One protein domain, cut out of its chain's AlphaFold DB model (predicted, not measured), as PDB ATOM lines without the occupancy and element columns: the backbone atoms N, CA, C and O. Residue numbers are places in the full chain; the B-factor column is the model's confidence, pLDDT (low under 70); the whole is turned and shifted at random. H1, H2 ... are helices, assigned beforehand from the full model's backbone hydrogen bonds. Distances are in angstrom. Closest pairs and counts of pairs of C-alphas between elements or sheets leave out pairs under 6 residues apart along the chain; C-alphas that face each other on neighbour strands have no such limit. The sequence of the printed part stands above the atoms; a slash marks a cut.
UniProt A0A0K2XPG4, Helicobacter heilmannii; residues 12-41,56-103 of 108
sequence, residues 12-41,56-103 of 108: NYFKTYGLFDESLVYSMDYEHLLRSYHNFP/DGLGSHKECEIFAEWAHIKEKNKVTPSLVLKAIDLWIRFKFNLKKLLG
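Overview. This is residues 12 to 41 and 56 to 103 of the 108 residues of a protein of Helicobacter heilmannii (UniProt A0A0K2XPG4). Two helices side by side, H4 and H3, form a helical hairpin; the short helix H2 packs on the last turns of H3, and the small helix H1 lies beyond H2 at one end of the long axis. The helices H4, H3 and H2 make a loose row, and the far end of H4, with residues 98 to 103, sticks out at the other end. The printed part has 78 residues with four named helices, in the order H1, H2, H3, H4 along the chain, and no named strand; the class is all helix. The whole is loose, with a radius of gyration of the C-alphas of 14.4 A, and elongated, spanning 47 by 31 by 20 A.

Arrangement. H4, residues 82 to 101, is the longest helix. It touches H3, residues 63 to 76, at a shallow tilt of 10 degrees, and the two run opposite ways as a helical hairpin. Their closest C-alphas are those of Glu 75 and Ser 82, 6.2 A apart, and their centres are 11.7 A apart. H3 also touches H2, residues 28 to 34, with residues 73 to 74 alone. The closest C-alphas there are those of Glu 31 and Ile 73, 5.9 A apart. H2 and H3 run the same way at a tilt of 37 degrees, only just steep. H1, residues 12 to 17, is close to H2 but not clearly touching it; their closest C-alphas, those of Tyr 17 and His 32, are 7.3 A apart. The lines of H1 and H2 stand about perpendicular, at 86 degrees. H1 is apart from H3 and from H4, and H2 is apart from H4. In H1, H2, H3 and H4 every pair of O i and N i+4 is within hydrogen-bond range.

Along the chain. H4 measures 28.2 A from its first to its last C-alpha, from C-alpha 82 at (143.628, 200.879, 157.712) to C-alpha 101 at (142.752, 180.557, 138.176). H3 measures 19.8 A from C-alpha 63 to C-alpha 76. H2 has 7 residues and measures 10.0 A. H1 has 6 residues and measures 8.5 A, beginning at C-alpha 12 at (138.077, 226.392, 142.438).

Size, cuts and confidence. The two C-alphas farthest apart, those of Asn 12 and Leu 102, are 47.0 A from each other. Residues 98 to 103, of which 98 to 101 belong to H4, stand free. Residues 42 to 55 are not printed, and C-alphas 41 and 56 are 30.1 A apart across this cut, which falls in the link from H2 to H3. Of the links that are printed whole, H3 to H4 is tight, with 5 residues, and H1 to H2 is short, with 10. The mean pLDDT of the printed part is 93.2, and no printed residue is under 70.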
ATOM      1  N   ASN A  12     137.880 226.149 141.006       94.38
ATOM      2  CA  ASN A  12     138.077 226.392 142.438       94.38
ATOM      3  C   ASN A  12     138.441 225.114 143.194       94.38
ATOM      4  O   ASN A  12     139.165 225.204 144.172       94.38
ATOM      5  N   TYR A  13     138.011 223.944 142.726       94.44
ATOM      6  CA  TYR A  13     138.394 222.678 143.341       94.44
ATOM      7  C   TYR A  13     139.918 222.478 143.286       94.44
ATOM      8  O   TYR A  13     140.521 222.139 144.297       94.44
ATOM      9  N   PHE A  14     140.567 222.807 142.162       95.00
ATOM     10  CA  PHE A  14     142.034 222.797 142.046       95.00
ATOM     11  C   PHE A  14     142.706 223.848 142.934       95.00
ATOM     12  O   PHE A  14     143.806 223.630 143.426       95.00
ATOM     13  N   LYS A  15     142.047 224.987 143.186       95.31
ATOM     14  CA  LYS A  15     142.553 225.983 144.145       95.31
ATOM     15  C   LYS A  15     142.476 225.482 145.588       95.31
ATOM     16  O   LYS A  15     143.374 225.766 146.367       95.31
ATOM     17  N   THR A  16     141.411 224.762 145.939       95.25
ATOM     18  CA  THR A  16     141.188 224.235 147.294       95.25
ATOM     19  C   THR A  16     142.046 223.010 147.581       95.25
ATOM     20  O   THR A  16     142.641 222.917 148.648       95.25
ATOM     21  N   TYR A  17     142.110 222.074 146.637       94.69
ATOM     22  CA  TYR A  17     142.737 220.771 146.838       94.69
ATOM     23  C   TYR A  17     144.085 220.630 146.138       94.69
ATOM     24  O   TYR A  17     144.716 219.596 146.301       94.69
ATOM     25  N   GLY A  18     144.554 221.643 145.409       95.75
ATOM     26  CA  GLY A  18     145.823 221.625 144.682       95.75
ATOM     27  C   GLY A  18     145.733 220.957 143.309       95.75
ATOM     28  O   GLY A  18     144.653 220.599 142.832       95.75
ATOM     29  N   LEU A  19     146.892 220.804 142.667       95.38
ATOM     30  CA  LEU A  19     147.036 220.050 141.423       95.38
ATOM     31  C   LEU A  19     147.088 218.543 141.694       95.38
ATOM     32  O   LEU A  19     147.094 218.084 142.845       95.38
ATOM     33  N   PHE A  20     147.097 217.789 140.602       95.31
ATOM     34  CA  PHE A  20     147.244 216.349 140.624       95.31
ATOM     35  C   PHE A  20     148.557 215.898 141.275       95.31
ATOM     36  O   PHE A  20     149.565 216.599 141.230       95.31
ATOM     37  N   ASP A  21     148.520 214.723 141.902       95.38
ATOM     38  CA  ASP A  21     149.711 214.067 142.434       95.38
ATOM     39  C   ASP A  21     150.402 213.279 141.314       95.38
ATOM     40  O   ASP A  21     149.951 212.202 140.932       95.38
ATOM     41  N   GLU A  22     151.487 213.838 140.779       94.94
ATOM     42  CA  GLU A  22     152.259 213.263 139.668       94.94
ATOM     43  C   GLU A  22     153.039 211.994 140.050       94.94
ATOM     44  O   GLU A  22     153.603 211.336 139.179       94.94
ATOM     45  N   SER A  23     153.058 211.613 141.335       94.88
ATOM     46  CA  SER A  23     153.619 210.323 141.756       94.88
ATOM     47  C   SER A  23     152.690 209.135 141.475       94.88
ATOM     48  O   SER A  23     153.135 207.988 141.537       94.88
ATOM     49  N   LEU A  24     151.414 209.396 141.163       95.12
ATOM     50  CA  LEU A  24     150.415 208.381 140.838       95.12
ATOM     51  C   LEU A  24     150.387 208.110 139.335       95.12
ATOM     52  O   LEU A  24     150.377 209.036 138.524       95.12
ATOM     53  N   VAL A  25     150.312 206.834 138.966       94.75
ATOM     54  CA  VAL A  25     150.360 206.395 137.567       94.75
ATOM     55  C   VAL A  25     148.961 206.165 136.998       94.75
ATOM     56  O   VAL A  25     148.717 206.490 135.838       94.75
ATOM     57  N   TYR A  26     148.030 205.618 137.785       92.81
ATOM     58  CA  TYR A  26     146.760 205.100 137.259       92.81
ATOM     59  C   TYR A  26     145.520 205.859 137.745       92.81
ATOM     60  O   TYR A  26     144.541 205.960 137.012       92.81
ATOM     61  N   SER A  27     145.536 206.366 138.977       91.19
ATOM     62  CA  SER A  27     144.345 206.817 139.716       91.19
ATOM     63  C   SER A  27     144.453 208.275 140.175       91.19
ATOM     64  O   SER A  27     143.955 208.647 141.239       91.19
ATOM     65  N   MET A  28     145.144 209.099 139.394       93.38
ATOM     66  CA  MET A  28     145.449 210.497 139.708       93.38
ATOM     67  C   MET A  28     144.188 211.364 139.878       93.38
ATOM     68  O   MET A  28     144.072 212.142 140.827       93.38
ATOM     69  N   ASP A  29     143.216 211.198 138.983       91.44
ATOM     70  CA  ASP A  29     141.920 211.879 139.019       91.44
ATOM     71  C   ASP A  29     141.056 211.414 140.203       91.44
ATOM     72  O   ASP A  29     140.414 212.219 140.883       91.44
ATOM     73  N   TYR A  30     141.092 210.117 140.498       91.94
ATOM     74  CA  TYR A  30     140.415 209.525 141.641       91.94
ATOM     75  C   TYR A  30     141.012 209.986 142.979       91.94
ATOM     76  O   TYR A  30     140.262 210.299 143.904       91.94
ATOM     77  N   GLU A  31     142.340 210.084 143.099       94.75
ATOM     78  CA  GLU A  31     142.982 210.632 144.300       94.75
ATOM     79  C   GLU A  31     142.579 212.082 144.542       94.75
ATOM     80  O   GLU A  31     142.187 212.428 145.658       94.75
ATOM     81  N   HIS A  32     142.605 212.904 143.492       94.62
ATOM     82  CA  HIS A  32     142.227 214.310 143.584       94.62
ATOM     83  C   HIS A  32     140.779 214.476 144.047       94.62
ATOM     84  O   HIS A  32     140.478 215.325 144.891       94.62
ATOM     85  N   LEU A  33     139.887 213.609 143.562       93.56
ATOM     86  CA  LEU A  33     138.494 213.549 143.992       93.56
ATOM     87  C   LEU A  33     138.362 213.159 145.474       93.56
ATOM     88  O   LEU A  33     137.573 213.753 146.213       93.56
ATOM     89  N   LEU A  34     139.156 212.189 145.932       94.12
ATOM     90  CA  LEU A  34     139.119 211.705 147.313       94.12
ATOM     91  C   LEU A  34     139.634 212.711 148.346       94.12
ATOM     92  O   LEU A  34     139.284 212.579 149.519       94.12
ATOM     93  N   ARG A  35     140.352 213.765 147.943       95.12
ATOM     94  CA  ARG A  35     140.729 214.861 148.859       95.12
ATOM     95  C   ARG A  35     139.510 215.559 149.476       95.12
ATOM     96  O   ARG A  35     139.598 216.100 150.577       95.12
ATOM     97  N   SER A  36     138.356 215.507 148.805       93.94
ATOM     98  CA  SER A  36     137.081 216.033 149.311       93.94
ATOM     99  C   SER A  36     136.186 214.979 149.977       93.94
ATOM    100  O   SER A  36     135.064 215.301 150.347       93.94
ATOM    101  N   TYR A  37     136.653 213.741 150.184       93.56
ATOM    102  CA  TYR A  37     135.816 212.599 150.588       93.56
ATOM    103  C   TYR A  37     134.894 212.866 151.791       93.56
ATOM    104  O   TYR A  37     133.714 212.525 151.751       93.56
ATOM    105  N   HIS A  38     135.408 213.499 152.849       93.00
ATOM    106  CA  HIS A  38     134.629 213.775 154.063       93.00
ATOM    107  C   HIS A  38     133.663 214.962 153.935       93.00
ATOM    108  O   HIS A  38     132.723 215.057 154.714       93.00
ATOM    109  N   ASN A  39     133.886 215.850 152.964       92.56
ATOM    110  CA  ASN A  39     133.089 217.053 152.719       92.56
ATOM    111  C   ASN A  39     132.809 217.171 151.219       92.56
ATOM    112  O   ASN A  39     133.186 218.150 150.569       92.56
ATOM    113  N   PHE A  40     132.220 216.116 150.655       90.75
ATOM    114  CA  PHE A  40     132.092 215.991 149.213       90.75
ATOM    115  C   PHE A  40     131.098 217.030 148.669       90.75
ATOM    116  O   PHE A  40     129.983 217.132 149.191       90.75
ATOM    117  N   PRO A  41     131.461 217.810 147.635       89.19
ATOM    118  CA  PRO A  41     130.576 218.834 147.101       89.19
ATOM    119  C   PRO A  41     129.347 218.208 146.432       89.19
ATOM    120  O   PRO A  41     129.410 217.132 145.835       89.19
ATOM    121  N   ASP A  56     140.857 200.092 126.408       83.62
ATOM    122  CA  ASP A  56     142.265 199.935 126.767       83.62
ATOM    123  C   ASP A  56     142.901 201.233 127.298       83.62
ATOM    124  O   ASP A  56     142.375 202.342 127.167       83.62
ATOM    125  N   GLY A  57     144.065 201.085 127.927       85.62
ATOM    126  CA  GLY A  57     144.836 202.224 128.392       85.62
ATOM    127  C   GLY A  57     146.081 201.817 129.160       85.62
ATOM    128  O   GLY A  57     146.505 200.663 129.161       85.62
ATOM    129  N   LEU A  58     146.663 202.785 129.864       89.19
ATOM    130  CA  LEU A  58     147.907 202.602 130.616       89.19
ATOM    131  C   LEU A  58     147.831 201.469 131.658       89.19
ATOM    132  O   LEU A  58     148.838 200.837 131.964       89.19
ATOM    133  N   GLY A  59     146.636 201.210 132.192       88.31
ATOM    134  CA  GLY A  59     146.380 200.188 133.207       88.31
ATOM    135  C   GLY A  59     146.147 198.768 132.678       88.31
ATOM    136  O   GLY A  59     145.911 197.861 133.478       88.31
ATOM    137  N   SER A  60     146.172 198.545 131.361       89.81
ATOM    138  CA  SER A  60     145.904 197.223 130.787       89.81
ATOM    139  C   SER A  60     146.902 196.181 131.310       89.81
ATOM    140  O   SER A  60     148.114 196.349 131.182       89.81
ATOM    141  N   HIS A  61     146.388 195.092 131.895       88.94
ATOM    142  CA  HIS A  61     147.171 194.013 132.521       88.94
ATOM    143  C   HIS A  61     148.030 194.441 133.729       88.94
ATOM    144  O   HIS A  61     149.023 193.780 134.053       88.94
ATOM    145  N   LYS A  62     147.672 195.557 134.378       92.50
ATOM    146  CA  LYS A  62     148.354 196.130 135.553       92.50
ATOM    147  C   LYS A  62     147.469 196.138 136.798       92.50
ATOM    148  O   LYS A  62     147.533 197.039 137.633       92.50
ATOM    149  N   GLU A  63     146.590 195.146 136.928       91.56
ATOM    150  CA  GLU A  63     145.536 195.140 137.945       91.56
ATOM    151  C   GLU A  63     146.106 195.152 139.369       91.56
ATOM    152  O   GLU A  63     145.596 195.852 140.242       91.56
ATOM    153  N   CYS A  64     147.192 194.414 139.614       91.19
ATOM    154  CA  CYS A  64     147.824 194.345 140.931       91.19
ATOM    155  C   CYS A  64     148.454 195.677 141.357       91.19
ATOM    156  O   CYS A  64     148.361 196.024 142.542       91.19
ATOM    157  N   GLU A  65     149.084 196.391 140.420       93.56
ATOM    158  CA  GLU A  65     149.637 197.730 140.624       93.56
ATOM    159  C   GLU A  65     148.516 198.745 140.876       93.56
ATOM    160  O   GLU A  65     148.585 199.506 141.841       93.56
ATOM    161  N   ILE A  66     147.435 198.679 140.094       93.88
ATOM    162  CA  ILE A  66     146.246 199.521 140.278       93.88
ATOM    163  C   ILE A  66     145.622 199.293 141.659       93.88
ATOM    164  O   ILE A  66     145.300 200.255 142.352       93.88
ATOM    165  N   PHE A  67     145.479 198.041 142.110       94.31
ATOM    166  CA  PHE A  67     144.953 197.753 143.450       94.31
ATOM    167  C   PHE A  67     145.853 198.310 144.557       94.31
ATOM    168  O   PHE A  67     145.348 198.804 145.564       94.31
ATOM    169  N   ALA A  68     147.177 198.250 144.380       93.69
ATOM    170  CA  ALA A  68     148.118 198.798 145.354       93.69
ATOM    171  C   ALA A  68     147.999 200.325 145.445       93.69
ATOM    172  O   ALA A  68     147.869 200.865 146.545       93.69
ATOM    173  N   GLU A  69     147.966 201.005 144.299       95.44
ATOM    174  CA  GLU A  69     147.783 202.455 144.239       95.44
ATOM    175  C   GLU A  69     146.419 202.874 144.815       95.44
ATOM    176  O   GLU A  69     146.335 203.789 145.633       95.44
ATOM    177  N   TRP A  70     145.353 202.136 144.493       94.19
ATOM    178  CA  TRP A  70     144.013 202.355 145.039       94.19
ATOM    179  C   TRP A  70     143.972 202.259 146.568       94.19
ATOM    180  O   TRP A  70     143.379 203.117 147.232       94.19
ATOM    181  N   ALA A  71     144.601 201.229 147.142       94.81
ATOM    182  CA  ALA A  71     144.659 201.051 148.589       94.81
ATOM    183  C   ALA A  71     145.457 202.190 149.240       94.81
ATOM    184  O   ALA A  71     144.991 202.796 150.205       94.81
ATOM    185  N   HIS A  72     146.605 202.547 148.657       94.69
ATOM    186  CA  HIS A  72     147.433 203.653 149.125       94.69
ATOM    187  C   HIS A  72     146.661 204.982 149.161       94.69
ATOM    188  O   HIS A  72     146.629 205.659 150.189       94.69
ATOM    189  N   ILE A  73     145.966 205.325 148.074       95.56
ATOM    190  CA  ILE A  73     145.177 206.558 147.969       95.56
ATOM    191  C   ILE A  73     144.070 206.602 149.031       95.56
ATOM    192  O   ILE A  73     143.825 207.651 149.637       95.56
ATOM    193  N   LYS A  74     143.382 205.479 149.264       94.81
ATOM    194  CA  LYS A  74     142.308 205.405 150.266       94.81
ATOM    195  C   LYS A  74     142.818 205.548 151.692       94.81
ATOM    196  O   LYS A  74     142.141 206.178 152.505       94.81
ATOM    197  N   GLU A  75     143.985 204.986 151.982       94.75
ATOM    198  CA  GLU A  75     144.648 205.154 153.273       94.75
ATOM    199  C   GLU A  75     145.080 206.611 153.476       94.75
ATOM    200  O   GLU A  75     144.713 207.223 154.482       94.75
ATOM    201  N   LYS A  76     145.752 207.203 152.478       94.62
ATOM    202  CA  LYS A  76     146.188 208.611 152.468       94.62
ATOM    203  C   LYS A  76     145.027 209.571 152.747       94.62
ATOM    204  O   LYS A  76     145.163 210.489 153.554       94.62
ATOM    205  N   ASN A  77     143.871 209.329 152.127       94.25
ATOM    206  CA  ASN A  77     142.673 210.162 152.268       94.25
ATOM    207  C   ASN A  77     141.739 209.734 153.415       94.25
ATOM    208  O   ASN A  77     140.633 210.256 153.520       94.25
ATOM    209  N   LYS A  78     142.157 208.791 154.276       94.38
ATOM    210  CA  LYS A  78     141.400 208.335 155.461       94.38
ATOM    211  C   LYS A  78     139.957 207.911 155.150       94.38
ATOM    212  O   LYS A  78     139.058 208.039 155.979       94.38
ATOM    213  N   VAL A  79     139.748 207.337 153.965       93.38
ATOM    214  CA  VAL A  79     138.432 206.894 153.474       93.38
ATOM    215  C   VAL A  79     137.822 205.839 154.402       93.38
ATOM    216  O   VAL A  79     136.605 205.742 154.564       93.38
ATOM    217  N   THR A  80     138.670 204.998 154.992       92.25
ATOM    218  CA  THR A  80     138.298 203.866 155.845       92.25
ATOM    219  C   THR A  80     139.482 203.529 156.764       92.25
ATOM    220  O   THR A  80     140.624 203.731 156.347       92.25
ATOM    221  N   PRO A  81     139.265 203.005 157.989       93.75
ATOM    222  CA  PRO A  81     140.360 202.571 158.856       93.75
ATOM    223  C   PRO A  81     141.294 201.559 158.177       93.75
ATOM    224  O   PRO A  81     140.825 200.634 157.510       93.75
ATOM    225  N   SER A  82     142.605 201.677 158.408       92.75
ATOM    226  CA  SER A  82     143.628 200.879 157.712       92.75
ATOM    227  C   SER A  82     143.436 199.365 157.841       92.75
ATOM    228  O   SER A  82     143.678 198.639 156.883       92.75
ATOM    229  N   LEU A  83     142.971 198.858 158.989       93.81
ATOM    230  CA  LEU A  83     142.713 197.418 159.163       93.81
ATOM    231  C   LEU A  83     141.595 196.919 158.245       93.81
ATOM    232  O   LEU A  83     141.734 195.887 157.590       93.81
ATOM    233  N   VAL A  84     140.504 197.679 158.169       95.06
ATOM    234  CA  VAL A  84     139.370 197.359 157.297       95.06
ATOM    235  C   VAL A  84     139.794 197.477 155.836       95.06
ATOM    236  O   VAL A  84     139.474 196.606 155.032       95.06
ATOM    237  N   LEU A  85     140.579 198.501 155.493       94.06
ATOM    238  CA  LEU A  85     141.094 198.680 154.140       94.06
ATOM    239  C   LEU A  85     142.016 197.530 153.711       94.06
ATOM    240  O   LEU A  85     141.869 197.031 152.600       94.06
ATOM    241  N   LYS A  86     142.895 197.049 154.600       94.06
ATOM    242  CA  LYS A  86     143.738 195.865 154.356       94.06
ATOM    243  C   LYS A  86     142.906 194.603 154.138       94.06
ATOM    244  O   LYS A  86     143.209 193.827 153.236       94.06
ATOM    245  N   ALA A  87     141.843 194.403 154.920       95.38
ATOM    246  CA  ALA A  87     140.935 193.273 154.726       95.38
ATOM    247  C   ALA A  87     140.214 193.347 153.368       95.38
ATOM    248  O   ALA A  87     140.092 192.336 152.674       95.38
ATOM    249  N   ILE A  88     139.781 194.546 152.960       94.50
ATOM    250  CA  ILE A  88     139.160 194.777 151.650       94.50
ATOM    251  C   ILE A  88     140.161 194.526 150.515       94.50
ATOM    252  O   ILE A  88     139.820 193.820 149.569       94.50
ATOM    253  N   ASP A  89     141.381 195.062 150.602       93.56
ATOM    254  CA  ASP A  89     142.424 194.858 149.586       93.56
ATOM    255  C   ASP A  89     142.778 193.369 149.440       93.56
ATOM    256  O   ASP A  89     142.767 192.833 148.330       93.56
ATOM    257  N   LEU A  90     142.966 192.657 150.559       94.69
ATOM    258  CA  LEU A  90     143.207 191.211 150.553       94.69
ATOM    259  C   LEU A  90     142.065 190.452 149.869       94.69
ATOM    260  O   LEU A  90     142.304 189.569 149.045       94.69
ATOM    261  N   TRP A  91     140.819 190.813 150.176       95.25
ATOM    262  CA  TRP A  91     139.641 190.198 149.575       95.25
ATOM    263  C   TRP A  91     139.533 190.458 148.069       95.25
ATOM    264  O   TRP A  91     139.202 189.542 147.309       95.25
ATOM    265  N   ILE A  92     139.831 191.680 147.619       93.62
ATOM    266  CA  ILE A  92     139.861 192.043 146.195       93.62
ATOM    267  C   ILE A  92     140.914 191.204 145.468       93.62
ATOM    268  O   ILE A  92     140.593 190.555 144.469       93.62
ATOM    269  N   ARG A  93     142.140 191.148 146.000       93.88
ATOM    270  CA  ARG A  93     143.236 190.358 145.420       93.88
ATOM    271  C   ARG A  93     142.916 188.868 145.404       93.88
ATOM    272  O   ARG A  93     143.174 188.205 144.402       93.88
ATOM    273  N   PHE A  94     142.324 188.336 146.471       94.88
ATOM    274  CA  PHE A  94     141.895 186.939 146.530       94.88
ATOM    275  C   PHE A  94     140.876 186.623 145.429       94.88
ATOM    276  O   PHE A  94     141.080 185.701 144.641       94.88
ATOM    277  N   LYS A  95     139.816 187.432 145.314       94.12
ATOM    278  CA  LYS A  95     138.795 187.277 144.269       94.12
ATOM    279  C   LYS A  95     139.378 187.363 142.866       94.12
ATOM    280  O   LYS A  95     138.995 186.575 142.005       94.12
ATOM    281  N   PHE A  96     140.264 188.325 142.631       92.56
ATOM    282  CA  PHE A  96     140.905 188.503 141.334       92.56
ATOM    283  C   PHE A  96     141.745 187.279 140.953       92.56
ATOM    284  O   PHE A  96     141.558 186.719 139.874       92.56
ATOM    285  N   ASN A  97     142.593 186.799 141.867       91.06
ATOM    286  CA  ASN A  97     143.404 185.606 141.631       91.06
ATOM    287  C   ASN A  97     142.545 184.352 141.431       91.06
ATOM    288  O   ASN A  97     142.808 183.589 140.508       91.06
ATOM    289  N   LEU A  98     141.478 184.165 142.216       94.06
ATOM    290  CA  LEU A  98     140.556 183.040 142.035       94.06
ATOM    291  C   LEU A  98     139.910 183.056 140.644       94.06
ATOM    292  O   LEU A  98     139.879 182.035 139.967       94.06
ATOM    293  N   LYS A  99     139.436 184.221 140.186       91.94
ATOM    294  CA  LYS A  99     138.890 184.374 138.830       91.94
ATOM    295  C   LYS A  99     139.924 184.020 137.763       91.94
ATOM    296  O   LYS A  99     139.606 183.281 136.837       91.94
ATOM    297  N   LYS A 100     141.159 184.498 137.920       88.69
ATOM    298  CA  LYS A 100     142.260 184.200 136.999       88.69
ATOM    299  C   LYS A 100     142.574 182.700 136.946       88.69
ATOM    300  O   LYS A 100     142.758 182.163 135.860       88.69
ATOM    301  N   LEU A 101     142.568 182.014 138.093       91.88
ATOM    302  CA  LEU A 101     142.752 180.557 138.176       91.88
ATOM    303  C   LEU A 101     141.615 179.781 137.500       91.88
ATOM    304  O   LEU A 101     141.862 178.757 136.874       91.88
ATOM    305  N   LEU A 102     140.382 180.288 137.577       93.75
ATOM    306  CA  LEU A 102     139.215 179.723 136.891       93.75
ATOM    307  C   LEU A 102     139.187 180.028 135.381       93.75
ATOM    308  O   LEU A 102     138.186 179.760 134.722       93.75
ATOM    309  N   GLY A 103     140.258 180.602 134.823       86.06
ATOM    310  CA  GLY A 103     140.351 180.921 133.398       86.06
ATOM    311  C   GLY A 103     139.489 182.109 132.974       86.06
ATOM    312  O   GLY A 103     139.231 182.283 131.786       86.06
TER     313      GLY A 103